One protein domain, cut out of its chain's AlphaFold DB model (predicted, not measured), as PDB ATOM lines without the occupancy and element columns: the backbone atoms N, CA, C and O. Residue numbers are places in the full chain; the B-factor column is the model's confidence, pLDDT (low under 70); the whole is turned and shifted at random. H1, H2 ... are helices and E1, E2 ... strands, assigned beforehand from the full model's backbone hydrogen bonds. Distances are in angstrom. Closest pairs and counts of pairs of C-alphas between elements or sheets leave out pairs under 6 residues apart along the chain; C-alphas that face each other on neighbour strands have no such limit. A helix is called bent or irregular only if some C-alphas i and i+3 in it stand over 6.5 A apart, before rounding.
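Overview. This is residues 29 to 156 of the 207 residues of an uncharacterized protein of Hydrogenophaga crassostreae (UniProt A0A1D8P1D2). Five helices, H1 to H5, form a zigzag in which each one folds back on the one before, and a two-stranded hairpin, E1 and E2, stretches over one side of it, past H4 and H2 to H1. H2, H3 and H4 make the middle of the zigzag, H1 and H5 lie toward opposite ends of the long axis, and H3 is set away from the strand hairpin. The printed part has 128 residues, in the order H1 H2 H3 H4 H5 E1 E2, with five named helices and two named strands; the sheet, of order E1 - E2, is antiparallel, and the class is mostly helix. The whole is compact, with a radius of gyration of the C-alphas of 14.8 A, and only just elongated, with spans of 45 by 30 by 27 A.

Along the chain. H1 begins the printed part and holds residues 29 to 49, from C-alpha 29 at (252.658, 218.937, 294.321) to C-alpha 49 at (251.561, 248.188, 302.850), 30.5 A. H2 holds residues 53 to 64, 16.7 A long. H3, residues 74 to 86, measures 18.4 A, and H4, residues 90 to 102, also measures 18.4 A. H5 holds residues 120 to 134 and is 20.3 A long; it is neither bent nor irregular, but only just: C-alphas 129 and 132 are 6.5 A apart. E1 holds residues 139 to 146, 19.3 A from first to last C-alpha, and bends by 61 degrees at residue 143. E2 holds residues 149 to 156, 22.0 A long, and ends at C-alpha 156 at (270.536, 238.688, 284.403).

Arrangement. H2, H3 and H4 form an up-and-down bundle, each helix running against the one before it. H2 and H3 touch as a helical hairpin at a shallow tilt of 14 degrees, with the closest C-alphas, of Tyr 57 and Ala 84, 5.1 A apart. H3 and H4 are a hairpin at a steep tilt of 42 degrees; H4 touches H3 with residues 91 to 96 alone, and the closest C-alphas, of Ala 85 and Ala 92, are 5.0 A apart. H1 and H2 are a hairpin too, at a tilt of 37 degrees, only just steep; H1 touches H2 with residues 43 to 48 alone, closest at the C-alphas of Leu 47 and Gly 55, 4.6 A. H4 and H5 form a further hairpin at a shallow tilt of 21 degrees, closest at the C-alphas of Val 101 and Gly 126, 4.3 A. The helix packing is part aligned, part crossed. H1 and H5 are apart. The hairpin of E1 and E2 is antiparallel, at 152 degrees between directions; N 142 and O 153 are 2.8 A apart and N 151 and O 144 are 2.9 A apart, within hydrogen-bond range. The closest C-alphas of H1 and E2, of Gly 36 and Ala 150, are 4.9 A apart; those of H2 and E1, of Tyr 58 and Leu 143, 7.0 A; those of H4 and E1, of Asp 91 and Val 140, 5.0 A. H3 is apart from E1 and E2. Every O i to N i+4 pair is within hydrogen-bond range in H1, H2, H3 and H4; in H5, 9 of 11 are.

Size, cuts and confidence. The two C-alphas farthest apart, of Ser 31 and Asn 121, are 46.1 A from each other. The printed part has no cut. The link from H4 to H5, residues 103 to 119, is long and has no named element; the link from H2 to H3 is short, and the other four are tight. The mean pLDDT of the printed part is 91.7, with residues 111 to 113 under 70.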
ATOM      1  N   ARG A  29     251.852 217.879 294.950       76.56
ATOM      2  CA  ARG A  29     252.658 218.937 294.321       76.56
ATOM      3  C   ARG A  29     251.850 220.202 294.010       76.56
ATOM      4  O   ARG A  29     252.332 221.318 294.203       76.56
ATOM      5  N   VAL A  30     250.616 220.054 293.519       82.00
ATOM      6  CA  VAL A  30     249.708 221.196 293.292       82.00
ATOM      7  C   VAL A  30     249.385 221.909 294.607       82.00
ATOM      8  O   VAL A  30     249.426 223.138 294.656       82.00
ATOM      9  N   SER A  31     249.110 221.159 295.676       83.62
ATOM     10  CA  SER A  31     248.846 221.716 297.007       83.62
ATOM     11  C   SER A  31     250.040 222.515 297.537       83.62
ATOM     12  O   SER A  31     249.874 223.656 297.965       83.62
ATOM     13  N   GLU A  32     251.246 221.959 297.460       83.50
ATOM     14  CA  GLU A  32     252.487 222.633 297.864       83.50
ATOM     15  C   GLU A  32     252.738 223.911 297.051       83.50
ATOM     16  O   GLU A  32     253.050 224.965 297.605       83.50
ATOM     17  N   THR A  33     252.505 223.858 295.737       87.25
ATOM     18  CA  THR A  33     252.633 225.029 294.858       87.25
ATOM     19  C   THR A  33     251.667 226.140 295.275       87.25
ATOM     20  O   THR A  33     252.045 227.310 295.349       87.25
ATOM     21  N   GLN A  34     250.424 225.783 295.607       89.50
ATOM     22  CA  GLN A  34     249.411 226.739 296.046       89.50
ATOM     23  C   GLN A  34     249.757 227.380 297.400       89.50
ATOM     24  O   GLN A  34     249.497 228.570 297.606       89.50
ATOM     25  N   GLN A  35     250.377 226.623 298.309       89.19
ATOM     26  CA  GLN A  35     250.894 227.152 299.574       89.19
ATOM     27  C   GLN A  35     252.021 228.161 299.325       89.19
ATOM     28  O   GLN A  35     251.956 229.279 299.839       89.19
ATOM     29  N   GLY A  36     252.988 227.825 298.465       91.19
ATOM     30  CA  GLY A  36     254.043 228.750 298.048       91.19
ATOM     31  C   GLY A  36     253.485 230.043 297.444       91.19
ATOM     32  O   GLY A  36     253.858 231.135 297.871       91.19
ATOM     33  N   ILE A  37     252.515 229.945 296.528       92.94
ATOM     34  CA  ILE A  37     251.836 231.114 295.937       92.94
ATOM     35  C   ILE A  37     251.156 231.969 297.014       92.94
ATOM     36  O   ILE A  37     251.196 233.196 296.948       92.94
ATOM     37  N   THR A  38     250.555 231.344 298.027       93.56
ATOM     38  CA  THR A  38     249.905 232.065 299.133       93.56
ATOM     39  C   THR A  38     250.913 232.896 299.925       93.56
ATOM     40  O   THR A  38     250.664 234.075 300.181       93.56
ATOM     41  N   VAL A  39     252.076 232.319 300.239       94.88
ATOM     42  CA  VAL A  39     253.182 233.030 300.898       94.88
ATOM     43  C   VAL A  39     253.672 234.198 300.037       94.88
ATOM     44  O   VAL A  39     253.834 235.309 300.541       94.88
ATOM     45  N   LEU A  40     253.825 233.993 298.724       96.06
ATOM     46  CA  LEU A  40     254.211 235.065 297.802       96.06
ATOM     47  C   LEU A  40     253.191 236.209 297.778       96.06
ATOM     48  O   LEU A  40     253.583 237.373 297.847       96.06
ATOM     49  N   ARG A  41     251.883 235.913 297.742       96.44
ATOM     50  CA  ARG A  41     250.842 236.956 297.786       96.44
ATOM     51  C   ARG A  41     250.856 237.725 299.108       96.44
ATOM     52  O   ARG A  41     250.710 238.945 299.091       96.44
ATOM     53  N   ALA A  42     251.067 237.050 300.238       96.25
ATOM     54  CA  ALA A  42     251.195 237.714 301.535       96.25
ATOM     55  C   ALA A  42     252.422 238.643 301.582       96.25
ATOM     56  O   ALA A  42     252.327 239.781 302.050       96.25
ATOM     57  N   HIS A  43     253.553 238.195 301.032       96.69
ATOM     58  CA  HIS A  43     254.769 238.994 300.924       96.69
ATOM     59  C   HIS A  43     254.567 240.254 300.070       96.69
ATOM     60  O   HIS A  43     254.930 241.348 300.503       96.69
ATOM     61  N   ILE A  44     253.915 240.122 298.908       97.88
ATOM     62  CA  ILE A  44     253.538 241.255 298.048       97.88
ATOM     63  C   ILE A  44     252.717 242.282 298.835       97.88
ATOM     64  O   ILE A  44     253.090 243.455 298.884       97.88
ATOM     65  N   SER A  45     251.649 241.843 299.508       97.69
ATOM     66  CA  SER A  45     250.785 242.731 300.296       97.69
ATOM     67  C   SER A  45     251.553 243.460 301.400       97.69
ATOM     68  O   SER A  45     251.331 244.649 301.626       97.69
ATOM     69  N   LYS A  46     252.489 242.775 302.072       97.56
ATOM     70  CA  LYS A  46     253.341 243.376 303.107       97.56
ATOM     71  C   LYS A  46     254.231 244.485 302.541       97.56
ATOM     72  O   LYS A  46     254.312 245.554 303.143       97.56
ATOM     73  N   LEU A  47     254.868 244.252 301.393       97.25
ATOM     74  CA  LEU A  47     255.692 245.258 300.714       97.25
ATOM     75  C   LEU A  47     254.854 246.470 300.284       97.25
ATOM     76  O   LEU A  47     255.238 247.608 300.540       97.25
ATOM     77  N   GLN A  48     253.673 246.233 299.706       97.75
ATOM     78  CA  GLN A  48     252.759 247.305 299.303       97.75
ATOM     79  C   GLN A  48     252.291 248.145 300.498       97.75
ATOM     80  O   GLN A  48     252.285 249.373 300.414       97.75
ATOM     81  N   ALA A  49     251.949 247.502 301.618       97.62
ATOM     82  CA  ALA A  49     251.561 248.188 302.850       97.62
ATOM     83  C   ALA A  49     252.706 249.029 303.442       97.62
ATOM     84  O   ALA A  49     252.455 250.081 304.023       97.62
ATOM     85  N   ALA A  50     253.957 248.595 303.261       97.31
ATOM     86  CA  ALA A  50     255.148 249.345 303.660       97.31
ATOM     87  C   ALA A  50     255.521 250.479 302.682       97.31
ATOM     88  O   ALA A  50     256.457 251.230 302.950       97.31
ATOM     89  N   GLY A  51     254.818 250.610 301.552       96.19
ATOM     90  CA  GLY A  51     255.148 251.578 300.507       96.19
ATOM     91  C   GLY A  51     256.376 251.203 299.672       96.19
ATOM     92  O   GLY A  51     256.877 252.047 298.931       96.19
ATOM     93  N   ASP A  52     256.853 249.958 299.762       96.81
ATOM     94  CA  ASP A  52     257.989 249.479 298.980       96.81
ATOM     95  C   ASP A  52     257.568 249.271 297.506       96.81
ATOM     96  O   ASP A  52     256.621 248.517 297.233       96.81
ATOM     97  N   PRO A  53     258.246 249.907 296.528       97.25
ATOM     98  CA  PRO A  53     257.927 249.751 295.110       97.25
ATOM     99  C   PRO A  53     258.071 248.311 294.590       97.25
ATOM    100  O   PRO A  53     257.483 247.985 293.555       97.25
ATOM    101  N   LEU A  54     258.798 247.434 295.291       96.62
ATOM    102  CA  LEU A  54     258.871 246.011 294.959       96.62
ATOM    103  C   LEU A  54     257.528 245.300 295.097       96.62
ATOM    104  O   LEU A  54     257.255 244.386 294.325       96.62
ATOM    105  N   GLY A  55     256.670 245.729 296.025       98.00
ATOM    106  CA  GLY A  55     255.338 245.147 296.174       98.00
ATOM    107  C   GLY A  55     254.498 245.330 294.908       98.00
ATOM    108  O   GLY A  55     253.962 244.364 294.367       98.00
ATOM    109  N   ASP A  56     254.450 246.556 294.378       98.50
ATOM    110  CA  ASP A  56     253.735 246.852 293.129       98.50
ATOM    111  C   ASP A  56     254.371 246.150 291.923       98.50
ATOM    112  O   ASP A  56     253.661 245.647 291.052       98.50
ATOM    113  N   TYR A  57     255.702 246.070 291.892       98.50
ATOM    114  CA  TYR A  57     256.435 245.348 290.859       98.50
ATOM    115  C   TYR A  57     256.112 243.850 290.841       98.50
ATOM    116  O   TYR A  57     255.771 243.311 289.792       98.50
ATOM    117  N   TYR A  58     256.183 243.171 291.986       98.12
ATOM    118  CA  TYR A  58     255.904 241.739 292.065       98.12
ATOM    119  C   TYR A  58     254.439 241.419 291.789       98.12
ATOM    120  O   TYR A  58     254.145 240.390 291.183       98.12
ATOM    121  N   TYR A  59     253.519 242.308 292.170       98.25
ATOM    122  CA  TYR A  59     252.121 242.198 291.768       98.25
ATOM    123  C   TYR A  59     251.964 242.283 290.241       98.25
ATOM    124  O   TYR A  59     251.276 241.451 289.647       98.25
ATOM    125  N   ALA A  60     252.627 243.245 289.590       98.00
ATOM    126  CA  ALA A  60     252.627 243.370 288.130       98.00
ATOM    127  C   ALA A  60     253.209 242.117 287.455       98.00
ATOM    128  O   ALA A  60     252.588 241.548 286.556       98.00
ATOM    129  N   LEU A  61     254.361 241.648 287.945       96.69
ATOM    130  CA  LEU A  61     255.038 240.459 287.440       96.69
ATOM    131  C   LEU A  61     254.184 239.201 287.595       96.69
ATOM    132  O   LEU A  61     254.059 238.438 286.647       96.69
ATOM    133  N   GLY A  62     253.534 239.016 288.744       95.56
ATOM    134  CA  GLY A  62     252.667 237.862 288.966       95.56
ATOM    135  C   GLY A  62     251.458 237.814 288.032       95.56
ATOM    136  O   GLY A  62     251.044 236.721 287.640       95.56
ATOM    137  N   ASN A  63     250.915 238.976 287.645       96.25
ATOM    138  CA  ASN A  63     249.863 239.056 286.627       96.25
ATOM    139  C   ASN A  63     250.408 238.783 285.218       96.25
ATOM    140  O   ASN A  63     249.755 238.098 284.437       96.25
ATOM    141  N   SER A  64     251.616 239.262 284.905       94.81
ATOM    142  CA  SER A  64     252.285 238.974 283.627       94.81
ATOM    143  C   SER A  64     252.581 237.483 283.433       94.81
ATOM    144  O   SER A  64     252.297 236.920 282.375       94.81
ATOM    145  N   ASP A  65     253.076 236.833 284.489       91.38
ATOM    146  CA  ASP A  65     253.386 235.400 284.529       91.38
ATOM    147  C   ASP A  65     252.122 234.525 284.624       91.38
ATOM    148  O   ASP A  65     252.169 233.315 284.407       91.38
ATOM    149  N   GLY A  66     250.975 235.124 284.961       91.19
ATOM    150  CA  GLY A  66     249.661 234.479 284.970       91.19
ATOM    151  C   GLY A  66     249.342 233.622 286.201       91.19
ATOM    152  O   GLY A  66     248.298 232.956 286.225       91.19
ATOM    153  N   TRP A  67     250.196 233.620 287.231       90.88
ATOM    154  CA  TRP A  67     249.907 232.953 288.509       90.88
ATOM    155  C   TRP A  67     249.104 233.844 289.473       90.88
ATOM    156  O   TRP A  67     248.389 233.329 290.335       90.88
ATOM    157  N   ILE A  68     249.140 235.167 289.281       93.56
ATOM    158  CA  ILE A  68     248.093 236.100 289.721       93.56
ATOM    159  C   ILE A  68     247.195 236.358 288.506       93.56
ATOM    160  O   ILE A  68     247.691 236.551 287.404       93.56
ATOM    161  N   LYS A  69     245.871 236.322 288.681       94.56
ATOM    162  CA  LYS A  69     244.897 236.451 287.575       94.56
ATOM    163  C   LYS A  69     243.922 237.600 287.799       94.56
ATOM    164  O   LYS A  69     242.790 237.569 287.324       94.56
ATOM    165  N   ASP A  70     244.358 238.586 288.567       97.00
ATOM    166  CA  ASP A  70     243.543 239.722 288.973       97.00
ATOM    167  C   ASP A  70     243.385 240.714 287.801       97.00
ATOM    168  O   ASP A  70     242.363 241.389 287.688       97.00
ATOM    169  N   VAL A  71     244.378 240.776 286.902       96.44
ATOM    170  CA  VAL A  71     244.395 241.577 285.670       96.44
ATOM    171  C   VAL A  71     244.862 240.708 284.502       96.44
ATOM    172  O   VAL A  71     245.876 240.025 284.607       96.44
ATOM    173  N   SER A  72     244.143 240.744 283.377       92.88
ATOM    174  CA  SER A  72     244.444 239.932 282.185       92.88
ATOM    175  C   SER A  72     244.687 240.736 280.906       92.88
ATOM    176  O   SER A  72     245.276 240.208 279.964       92.88
ATOM    177  N   ASP A  73     244.252 241.999 280.850       95.50
ATOM    178  CA  ASP A  73     244.491 242.862 279.691       95.50
ATOM    179  C   ASP A  73     245.978 243.265 279.609       95.50
ATOM    180  O   ASP A  73     246.510 243.809 280.582       95.50
ATOM    181  N   PRO A  74     246.667 243.054 278.469       94.69
ATOM    182  CA  PRO A  74     248.095 243.335 278.374       94.69
ATOM    183  C   PRO A  74     248.496 244.791 278.609       94.69
ATOM    184  O   PRO A  74     249.551 245.059 279.197       94.69
ATOM    185  N   LYS A  75     247.655 245.747 278.199       95.88
ATOM    186  CA  LYS A  75     247.922 247.170 278.443       95.88
ATOM    187  C   LYS A  75     247.755 247.494 279.922       95.88
ATOM    188  O   LYS A  75     248.588 248.199 280.482       95.88
ATOM    189  N   ALA A  76     246.734 246.934 280.569       97.62
ATOM    190  CA  ALA A  76     246.537 247.070 282.006       97.62
ATOM    191  C   ALA A  76     247.690 246.448 282.810       97.62
ATOM    192  O   ALA A  76     248.150 247.062 283.769       97.62
ATOM    193  N   ILE A  77     248.212 245.282 282.405       97.75
ATOM    194  CA  ILE A  77     249.402 244.683 283.036       97.75
ATOM    195  C   ILE A  77     250.622 245.590 282.846       97.75
ATOM    196  O   ILE A  77     251.325 245.875 283.814       97.75
ATOM    197  N   THR A  78     250.849 246.105 281.635       97.56
ATOM    198  CA  THR A  78     251.943 247.055 281.364       97.56
ATOM    199  C   THR A  78     251.834 248.299 282.258       97.56
ATOM    200  O   THR A  78     252.820 248.698 282.877       97.56
ATOM    201  N   ALA A  79     250.628 248.842 282.445       98.19
ATOM    202  CA  ALA A  79     250.388 249.981 283.331       98.19
ATOM    203  C   ALA A  79     250.722 249.690 284.811       98.19
ATOM    204  O   ALA A  79     251.123 250.596 285.548       98.19
ATOM    205  N   LEU A  80     250.613 248.434 285.270       98.44
ATOM    206  CA  LEU A  80     251.076 248.050 286.610       98.44
ATOM    207  C   LEU A  80     252.602 248.178 286.733       98.44
ATOM    208  O   LEU A  80     253.089 248.699 287.740       98.44
ATOM    209  N   PHE A  81     253.357 247.766 285.709       98.44
ATOM    210  CA  PHE A  81     254.808 247.963 285.675       98.44
ATOM    211  C   PHE A  81     255.173 249.445 285.622       98.44
ATOM    212  O   PHE A  81     256.053 249.875 286.364       98.44
ATOM    213  N   GLU A  82     254.485 250.243 284.802       98.44
ATOM    214  CA  GLU A  82     254.707 251.693 284.725       98.44
ATOM    215  C   GLU A  82     254.495 252.364 286.086       98.44
ATOM    216  O   GLU A  82     255.326 253.163 286.526       98.44
ATOM    217  N   LYS A  83     253.436 251.980 286.809       98.19
ATOM    218  CA  LYS A  83     253.176 252.454 288.174       98.19
ATOM    219  C   LYS A  83     254.301 252.072 289.140       98.19
ATOM    220  O   LYS A  83     254.756 252.918 289.910       98.19
ATOM    221  N   ALA A  84     254.769 250.823 289.104       98.38
ATOM    222  CA  ALA A  84     255.874 250.372 289.949       98.38
ATOM    223  C   ALA A  84     257.189 251.105 289.618       98.38
ATOM    224  O   ALA A  84     257.917 251.528 290.519       98.38
ATOM    225  N   ALA A  85     257.472 251.316 288.331       98.38
ATOM    226  CA  ALA A  85     258.630 252.064 287.849       98.38
ATOM    227  C   ALA A  85     258.587 253.536 288.286       98.38
ATOM    228  O   ALA A  85     259.602 254.069 288.741       98.38
ATOM    229  N   ALA A  86     257.414 254.174 288.211       98.12
ATOM    230  CA  ALA A  86     257.193 255.545 288.675       98.12
ATOM    231  C   ALA A  86     257.404 255.691 290.190       98.12
ATOM    232  O   ALA A  86     257.910 256.714 290.644       98.12
ATOM    233  N   LYS A  87     257.098 254.646 290.969       97.38
ATOM    234  CA  LYS A  87     257.415 254.567 292.406       97.38
ATOM    235  C   LYS A  87     258.877 254.224 292.712       97.38
ATOM    236  O   LYS A  87     259.260 254.188 293.876       97.38
ATOM    237  N   GLY A  88     259.699 253.979 291.693       97.31
ATOM    238  CA  GLY A  88     261.137 253.766 291.845       97.31
ATOM    239  C   GLY A  88     261.615 252.325 291.690       97.31
ATOM    240  O   GLY A  88     262.815 252.103 291.832       97.31
ATOM    241  N   SER A  89     260.752 251.358 291.349       98.19
ATOM    242  CA  SER A  89     261.205 249.984 291.085       98.19
ATOM    243  C   SER A  89     262.142 249.948 289.876       98.19
ATOM    244  O   SER A  89     261.734 250.231 288.745       98.19
ATOM    245  N   MET A  90     263.407 249.599 290.112       97.94
ATOM    246  CA  MET A  90     264.394 249.431 289.048       97.94
ATOM    247  C   MET A  90     264.080 248.201 288.192       97.94
ATOM    248  O   MET A  90     264.172 248.274 286.971       97.94
ATOM    249  N   ASP A  91     263.606 247.111 288.801       97.94
ATOM    250  CA  ASP A  91     263.206 245.899 288.083       97.94
ATOM    251  C   ASP A  91     262.072 246.181 287.088       97.94
ATOM    252  O   ASP A  91     262.107 245.713 285.951       97.94
ATOM    253  N   ALA A  92     261.097 247.009 287.478       98.19
ATOM    254  CA  ALA A  92     260.022 247.425 286.584       98.19
ATOM    255  C   ALA A  92     260.543 248.274 285.414       98.19
ATOM    256  O   ALA A  92     260.159 248.041 284.270       98.19
ATOM    257  N   LYS A  93     261.451 249.227 285.680       98.19
ATOM    258  CA  LYS A  93     262.085 250.048 284.631       98.19
ATOM    259  C   LYS A  93     262.842 249.181 283.627       98.19
ATOM    260  O   LYS A  93     262.715 249.396 282.424       98.19
ATOM    261  N   ILE A  94     263.597 248.198 284.120       97.25
ATOM    262  CA  ILE A  94     264.356 247.263 283.288       97.25
ATOM    263  C   ILE A  94     263.414 246.436 282.413       97.25
ATOM    264  O   ILE A  94     263.624 246.373 281.206       97.25
ATOM    265  N   LEU A  95     262.352 245.850 282.979       96.00
ATOM    266  CA  LEU A  95     261.430 245.013 282.204       96.00
ATOM    267  C   LEU A  95     260.589 245.802 281.193       96.00
ATOM    268  O   LEU A  95     260.287 245.269 280.131       96.00
ATOM    269  N   LEU A  96     260.259 247.068 281.468       95.62
ATOM    270  CA  LEU A  96     259.636 247.959 280.481       95.62
ATOM    271  C   LEU A  96     260.595 248.302 279.335       95.62
ATOM    272  O   LEU A  96     260.199 248.325 278.171       95.62
ATOM    273  N   ALA A  97     261.867 248.568 279.649       94.19
ATOM    274  CA  ALA A  97     262.874 248.810 278.624       94.19
ATOM    275  C   ALA A  97     263.115 247.551 277.777       94.19
ATOM    276  O   ALA A  97     263.183 247.658 276.556       94.19
ATOM    277  N   LEU A  98     263.165 246.372 278.404       92.62
ATOM    278  CA  LEU A  98     263.279 245.090 277.709       92.62
ATOM    279  C   LEU A  98     262.063 244.812 276.815       92.62
ATOM    280  O   LEU A  98     262.250 244.431 275.670       92.62
ATOM    281  N   GLN A  99     260.840 245.088 277.276       91.44
ATOM    282  CA  GLN A  99     259.635 244.952 276.448       91.44
ATOM    283  C   GLN A  99     259.727 245.784 275.157       91.44
ATOM    284  O   GLN A  99     259.333 245.328 274.086       91.44
ATOM    285  N   LEU A 100     260.258 247.011 275.244       88.88
ATOM    286  CA  LEU A 100     260.452 247.866 274.071       88.88
ATOM    287  C   LEU A 100     261.495 247.291 273.101       88.88
ATOM    288  O   LEU A 100     261.356 247.458 271.892       88.88
ATOM    289  N   VAL A 101     262.528 246.636 273.637       87.25
ATOM    290  CA  VAL A 101     263.567 245.962 272.855       87.25
ATOM    291  C   VAL A 101     262.971 244.795 272.060       87.25
ATOM    292  O   VAL A 101     263.182 244.714 270.854       87.25
ATOM    293  N   SER A 102     262.200 243.926 272.710       81.50
ATOM    294  CA  SER A 102     261.672 242.689 272.119       81.50
ATOM    295  C   SER A 102     260.352 242.840 271.352       81.50
ATOM    296  O   SER A 102     259.934 241.898 270.684       81.50
ATOM    297  N   ASP A 103     259.692 244.004 271.424       79.81
ATOM    298  CA  ASP A 103     258.308 244.215 270.949       79.81
ATOM    299  C   ASP A 103     257.318 243.213 271.584       79.81
ATOM    300  O   ASP A 103     256.311 242.828 270.985       79.81
ATOM    301  N   ASP A 104     257.611 242.781 272.817       85.81
ATOM    302  CA  ASP A 104     256.782 241.821 273.540       85.81
ATOM    303  C   ASP A 104     255.439 242.426 273.951       85.81
ATOM    304  O   ASP A 104     255.324 243.573 274.395       85.81
ATOM    305  N   ALA A 105     254.400 241.591 273.919       87.00
ATOM    306  CA  ALA A 105     253.063 241.990 274.349       87.00
ATOM    307  C   ALA A 105     252.990 242.362 275.844       87.00
ATOM    308  O   ALA A 105     252.110 243.125 276.237       87.00
ATOM    309  N   LEU A 106     253.890 241.818 276.672       90.00
ATOM    310  CA  LEU A 106     253.905 241.982 278.127       90.00
ATOM    311  C   LEU A 106     255.340 242.138 278.653       90.00
ATOM    312  O   LEU A 106     256.217 241.393 278.210       90.00
ATOM    313  N   PRO A 107     255.589 243.002 279.657       91.44
ATOM    314  CA  PRO A 107     256.863 243.010 280.370       91.44
ATOM    315  C   PRO A 107     257.071 241.717 281.168       91.44
ATOM    316  O   PRO A 107     256.137 241.189 281.769       91.44
ATOM    317  N   GLY A 108     258.317 241.246 281.257       84.31
ATOM    318  CA  GLY A 108     258.696 240.159 282.168       84.31
ATOM    319  C   GLY A 108     258.604 238.740 281.619       84.31
ATOM    320  O   GLY A 108     258.839 237.803 282.380       84.31
ATOM    321  N   ARG A 109     258.345 238.558 280.324       80.94
ATOM    322  CA  ARG A 109     258.398 237.245 279.667       80.94
ATOM    323  C   ARG A 109     259.821 236.838 279.281       80.94
ATOM    324  O   ARG A 109     260.176 236.936 278.123       80.94
ATOM    325  N   LEU A 110     260.620 236.400 280.254       75.50
ATOM    326  CA  LEU A 110     262.043 236.056 280.059       75.50
ATOM    327  C   LEU A 110     262.289 234.672 279.432       75.50
ATOM    328  O   LEU A 110     263.423 234.229 279.311       75.50
ATOM    329  N   ASP A 111     261.232 233.935 279.109       65.50
ATOM    330  CA  ASP A 111     261.275 232.586 278.545       65.50
ATOM    331  C   ASP A 111     261.346 232.563 277.009       65.50
ATOM    332  O   ASP A 111     261.526 231.501 276.406       65.50
ATOM    333  N   TYR A 112     261.241 233.727 276.368       58.56
ATOM    334  CA  TYR A 112     261.308 233.883 274.921       58.56
ATOM    335  C   TYR A 112     262.551 234.680 274.536       58.56
ATOM    336  O   TYR A 112     262.924 235.626 275.215       58.56
ATOM    337  N   GLY A 113     263.191 234.314 273.422       62.50
ATOM    338  CA  GLY A 113     264.357 235.053 272.941       62.50
ATOM    339  C   GLY A 113     263.998 236.511 272.644       62.50
ATOM    340  O   GLY A 113     263.247 236.776 271.702       62.50
ATOM    341  N   HIS A 114     264.548 237.442 273.422       72.62
ATOM    342  CA  HIS A 114     264.315 238.876 273.265       72.62
ATOM    343  C   HIS A 114     265.208 239.458 272.169       72.62
ATOM    344  O   HIS A 114     266.240 240.082 272.405       72.62
ATOM    345  N   GLY A 115     264.789 239.238 270.929       72.12
ATOM    346  CA  GLY A 115     265.504 239.708 269.755       72.12
ATOM    347  C   GLY A 115     264.920 240.973 269.148       72.12
ATOM    348  O   GLY A 115     263.807 241.377 269.477       72.12
ATOM    349  N   PRO A 116     265.643 241.576 268.197       75.25
ATOM    350  CA  PRO A 116     265.091 242.641 267.381       75.25
ATOM    351  C   PRO A 116     263.848 242.130 266.665       75.25
ATOM    352  O   PRO A 116     263.904 241.187 265.869       75.25
ATOM    353  N   GLY A 117     262.723 242.775 266.964       70.75
ATOM    354  CA  GLY A 117     261.495 242.617 266.204       70.75
ATOM    355  C   GLY A 117     261.646 243.150 264.775       70.75
ATOM    356  O   GLY A 117     262.724 243.526 264.314       70.75
ATOM    357  N   LYS A 118     260.528 243.234 264.048       72.25
ATOM    358  CA  LYS A 118     260.522 243.789 262.679       72.25
ATOM    359  C   LYS A 118     260.935 245.266 262.628       72.25
ATOM    360  O   LYS A 118     261.362 245.740 261.580       72.25
ATOM    361  N   ASP A 119     260.787 245.985 263.738       83.19
ATOM    362  CA  ASP A 119     261.106 247.405 263.862       83.19
ATOM    363  C   ASP A 119     262.464 247.604 264.554       83.19
ATOM    364  O   ASP A 119     262.570 247.650 265.782       83.19
ATOM    365  N   LEU A 120     263.521 247.743 263.749       87.06
ATOM    366  CA  LEU A 120     264.872 247.978 264.263       87.06
ATOM    367  C   LEU A 120     265.021 249.329 264.975       87.06
ATOM    368  O   LEU A 120     265.902 249.472 265.818       87.06
ATOM    369  N   ASN A 121     264.164 250.315 264.694       87.75
ATOM    370  CA  ASN A 121     264.224 251.592 265.402       87.75
ATOM    371  C   ASN A 121     263.759 251.429 266.850       87.75
ATOM    372  O   ASN A 121     264.366 252.008 267.750       87.75
ATOM    373  N   LYS A 122     262.715 250.624 267.091       86.25
ATOM    374  CA  LYS A 122     262.298 250.262 268.454       86.25
ATOM    375  C   LYS A 122     263.379 249.482 269.189       86.25
ATOM    376  O   LYS A 122     263.652 249.810 270.340       86.25
ATOM    377  N   TRP A 123     264.028 248.528 268.516       88.81
ATOM    378  CA  TRP A 123     265.168 247.797 269.075       88.81
ATOM    379  C   TRP A 123     266.253 248.764 269.563       88.81
ATOM    380  O   TRP A 123     266.592 248.765 270.743       88.81
ATOM    381  N   GLU A 124     266.727 249.671 268.705       91.19
ATOM    382  CA  GLU A 124     267.754 250.654 269.075       91.19
ATOM    383  C   GLU A 124     267.308 251.592 270.210       91.19
ATOM    384  O   GLU A 124     268.072 251.848 271.143       91.19
ATOM    385  N   GLN A 125     266.060 252.074 270.186       91.44
ATOM    386  CA  GLN A 125     265.505 252.901 271.266       91.44
ATOM    387  C   GLN A 125     265.421 252.139 272.593       91.44
ATOM    388  O   GLN A 125     265.729 252.693 273.650       91.44
ATOM    389  N   GLY A 126     264.996 250.878 272.543       92.00
ATOM    390  CA  GLY A 126     264.937 249.988 273.690       92.00
ATOM    391  C   GLY A 126     266.323 249.762 274.280       92.00
ATOM    392  O   GLY A 126     266.509 249.955 275.479       92.00
ATOM    393  N   LEU A 127     267.320 249.456 273.444       94.06
ATOM    394  CA  LEU A 127     268.700 249.255 273.883       94.06
ATOM    395  C   LEU A 127     269.288 250.515 274.521       94.06
ATOM    396  O   LEU A 127     269.936 250.425 275.562       94.06
ATOM    397  N   ALA A 128     269.023 251.689 273.938       95.00
ATOM    398  CA  ALA A 128     269.469 252.970 274.482       95.00
ATOM    399  C   ALA A 128     268.865 253.262 275.868       95.00
ATOM    400  O   ALA A 128     269.531 253.860 276.711       95.00
ATOM    401  N   LYS A 129     267.626 252.820 276.125       95.88
ATOM    402  CA  LYS A 129     266.995 252.910 277.451       95.88
ATOM    403  C   LYS A 129     267.500 251.835 278.412       95.88
ATOM    404  O   LYS A 129     267.698 252.124 279.587       95.88
ATOM    405  N   LEU A 130     267.691 250.610 277.932       95.69
ATOM    406  CA  LEU A 130     268.023 249.446 278.751       95.69
ATOM    407  C   LEU A 130     269.470 249.489 279.252       95.69
ATOM    408  O   LEU A 130     269.716 249.233 280.428       95.69
ATOM    409  N   LEU A 131     270.423 249.857 278.392       96.38
ATOM    410  CA  LEU A 131     271.849 249.864 278.718       96.38
ATOM    411  C   LEU A 131     272.197 250.636 280.013       96.38
ATOM    412  O   LEU A 131     272.823 250.039 280.892       96.38
ATOM    413  N   PRO A 132     271.793 251.911 280.201       97.12
ATOM    414  CA  PRO A 132     272.106 252.647 281.430       97.12
ATOM    415  C   PRO A 132     271.396 252.097 282.676       97.12
ATOM    416  O   PRO A 132     271.865 252.329 283.792       97.12
ATOM    417  N   LEU A 133     270.280 251.373 282.519       97.50
ATOM    418  CA  LEU A 133     269.620 250.686 283.634       97.50
ATOM    419  C   LEU A 133     270.429 249.458 284.055       97.50
ATOM    420  O   LEU A 133     270.696 249.287 285.242       97.50
ATOM    421  N   LEU A 134     270.897 248.654 283.093       96.19
ATOM    422  CA  LEU A 134     271.694 247.458 283.382       96.19
ATOM    423  C   LEU A 134     273.079 247.766 283.954       96.19
ATOM    424  O   LEU A 134     273.633 246.952 284.685       96.19
ATOM    425  N   GLN A 135     273.619 248.951 283.670       94.94
ATOM    426  CA  GLN A 135     274.832 249.448 284.323       94.94
ATOM    427  C   GLN A 135     274.634 249.730 285.821       94.94
ATOM    428  O   GLN A 135     275.604 249.691 286.572       94.94
ATOM    429  N   GLN A 136     273.402 250.014 286.259       95.44
ATOM    430  CA  GLN A 136     273.063 250.237 287.671       95.44
ATOM    431  C   GLN A 136     272.596 248.951 288.356       95.44
ATOM    432  O   GLN A 136     272.952 248.692 289.502       95.44
ATOM    433  N   GLN A 137     271.793 248.149 287.656       95.69
ATOM    434  CA  GLN A 137     271.259 246.883 288.133       95.69
ATOM    435  C   GLN A 137     271.156 245.908 286.955       95.69
ATOM    436  O   GLN A 137     270.279 246.023 286.106       95.69
ATOM    437  N   CYS A 138     272.053 244.929 286.910       93.94
ATOM    438  CA  CYS A 138     272.209 244.021 285.770       93.94
ATOM    439  C   CYS A 138     271.211 242.844 285.743       93.94
ATOM    440  O   CYS A 138     271.080 242.172 284.718       93.94
ATOM    441  N   SER A 139     270.500 242.600 286.850       94.50
ATOM    442  CA  SER A 139     269.511 241.528 286.989       94.50
ATOM    443  C   SER A 139     268.177 242.036 287.525       94.50
ATOM    444  O   SER A 139     268.142 242.971 288.324       94.50
ATOM    445  N   VAL A 140     267.090 241.357 287.177       95.44
ATOM    446  CA  VAL A 140     265.772 241.574 287.792       95.44
ATOM    447  C   VAL A 140     265.453 240.480 288.802       95.44
ATOM    448  O   VAL A 140     265.854 239.327 288.640       95.44
ATOM    449  N   ARG A 141     264.710 240.839 289.841       95.38
ATOM    450  CA  ARG A 141     264.221 239.925 290.872       95.38
ATOM    451  C   ARG A 141     262.907 239.295 290.451       95.38
ATOM    452  O   ARG A 141     262.014 239.986 289.993       95.38
ATOM    453  N   ARG A 142     262.712 238.007 290.701       94.00
ATOM    454  CA  ARG A 142     261.441 237.319 290.450       94.00
ATOM    455  C   ARG A 142     261.029 236.506 291.657       94.00
ATOM    456  O   ARG A 142     261.867 235.847 292.265       94.00
ATOM    457  N   LEU A 143     259.740 236.520 291.967       93.38
ATOM    458  CA  LEU A 143     259.166 235.602 292.941       93.38
ATOM    459  C   LEU A 143     258.843 234.285 292.245       93.38
ATOM    460  O   LEU A 143     258.116 234.269 291.255       93.38
ATOM    461  N   VAL A 144     259.385 233.189 292.764       91.06
ATOM    462  CA  VAL A 144     259.181 231.843 292.224       91.06
ATOM    463  C   VAL A 144     258.829 230.877 293.348       91.06
ATOM    464  O   VAL A 144     259.179 231.096 294.510       91.06
ATOM    465  N   VAL A 145     258.130 229.801 292.998       90.62
ATOM    466  CA  VAL A 145     257.905 228.665 293.892       90.62
ATOM    467  C   VAL A 145     258.749 227.510 293.383       90.62
ATOM    468  O   VAL A 145     258.592 227.089 292.242       90.62
ATOM    469  N   ASP A 146     259.645 227.025 294.230       86.19
ATOM    470  CA  ASP A 146     260.540 225.914 293.937       86.19
ATOM    471  C   ASP A 146     260.344 224.834 294.994       86.19
ATOM    472  O   ASP A 146     260.413 225.130 296.187       86.19
ATOM    473  N   GLU A 147     260.003 223.619 294.561       83.69
ATOM    474  CA  GLU A 147     259.637 222.503 295.452       83.69
ATOM    475  C   GLU A 147     258.627 222.918 296.548       83.69
ATOM    476  O   GLU A 147     258.798 222.649 297.735       83.69
ATOM    477  N   GLY A 148     257.593 223.679 296.160       83.62
ATOM    478  CA  GLY A 148     256.554 224.175 297.075       83.62
ATOM    479  C   GLY A 148     256.947 225.387 297.924       83.62
ATOM    480  O   GLY A 148     256.105 225.969 298.610       83.62
ATOM    481  N   ARG A 149     258.209 225.819 297.871       86.69
ATOM    482  CA  ARG A 149     258.746 226.884 298.720       86.69
ATOM    483  C   ARG A 149     258.937 228.179 297.941       86.69
ATOM    484  O   ARG A 149     259.517 228.214 296.860       86.69
ATOM    485  N   ALA A 150     258.458 229.264 298.529       92.38
ATOM    486  CA  ALA A 150     258.532 230.604 297.971       92.38
ATOM    487  C   ALA A 150     259.949 231.193 298.093       92.38
ATOM    488  O   ALA A 150     260.508 231.230 299.190       92.38
ATOM    489  N   LYS A 151     260.522 231.692 296.994       93.12
ATOM    490  CA  LYS A 151     261.835 232.356 296.989       93.12
ATOM    491  C   LYS A 151     261.908 233.517 296.001       93.12
ATOM    492  O   LYS A 151     261.132 233.589 295.049       93.12
ATOM    493  N   THR A 152     262.892 234.383 296.208       93.62
ATOM    494  CA  THR A 152     263.319 235.400 295.246       93.62
ATOM    495  C   THR A 152     264.495 234.864 294.439       93.62
ATOM    496  O   THR A 152     265.524 234.503 295.005       93.62
ATOM    497  N   ALA A 153     264.343 234.818 293.121       92.12
ATOM    498  CA  ALA A 153     265.389 234.481 292.161       92.12
ATOM    499  C   ALA A 153     265.832 235.727 291.380       92.12
ATOM    500  O   ALA A 153     265.092 236.708 291.295       92.12
ATOM    501  N   TYR A 154     267.028 235.683 290.798       92.88
ATOM    502  CA  TYR A 154     267.644 236.806 290.093       92.88
ATOM    503  C   TYR A 154     267.969 236.401 288.657       92.88
ATOM    504  O   TYR A 154     268.580 235.360 288.430       92.88
ATOM    505  N   TYR A 155     267.548 237.220 287.695       91.62
ATOM    506  CA  TYR A 155     267.666 236.934 286.267       91.62
ATOM    507  C   TYR A 155     268.500 238.027 285.598       91.62
ATOM    508  O   TYR A 155     268.022 239.166 285.513       91.62
ATOM    509  N   PRO A 156     269.740 237.737 285.165       92.81
ATOM    510  CA  PRO A 156     270.536 238.688 284.403       92.81
ATOM    511  C   PRO A 156     269.874 238.967 283.053       92.81
ATOM    512  O   PRO A 156     269.499 238.051 282.331       92.81
TER     513      PRO A 156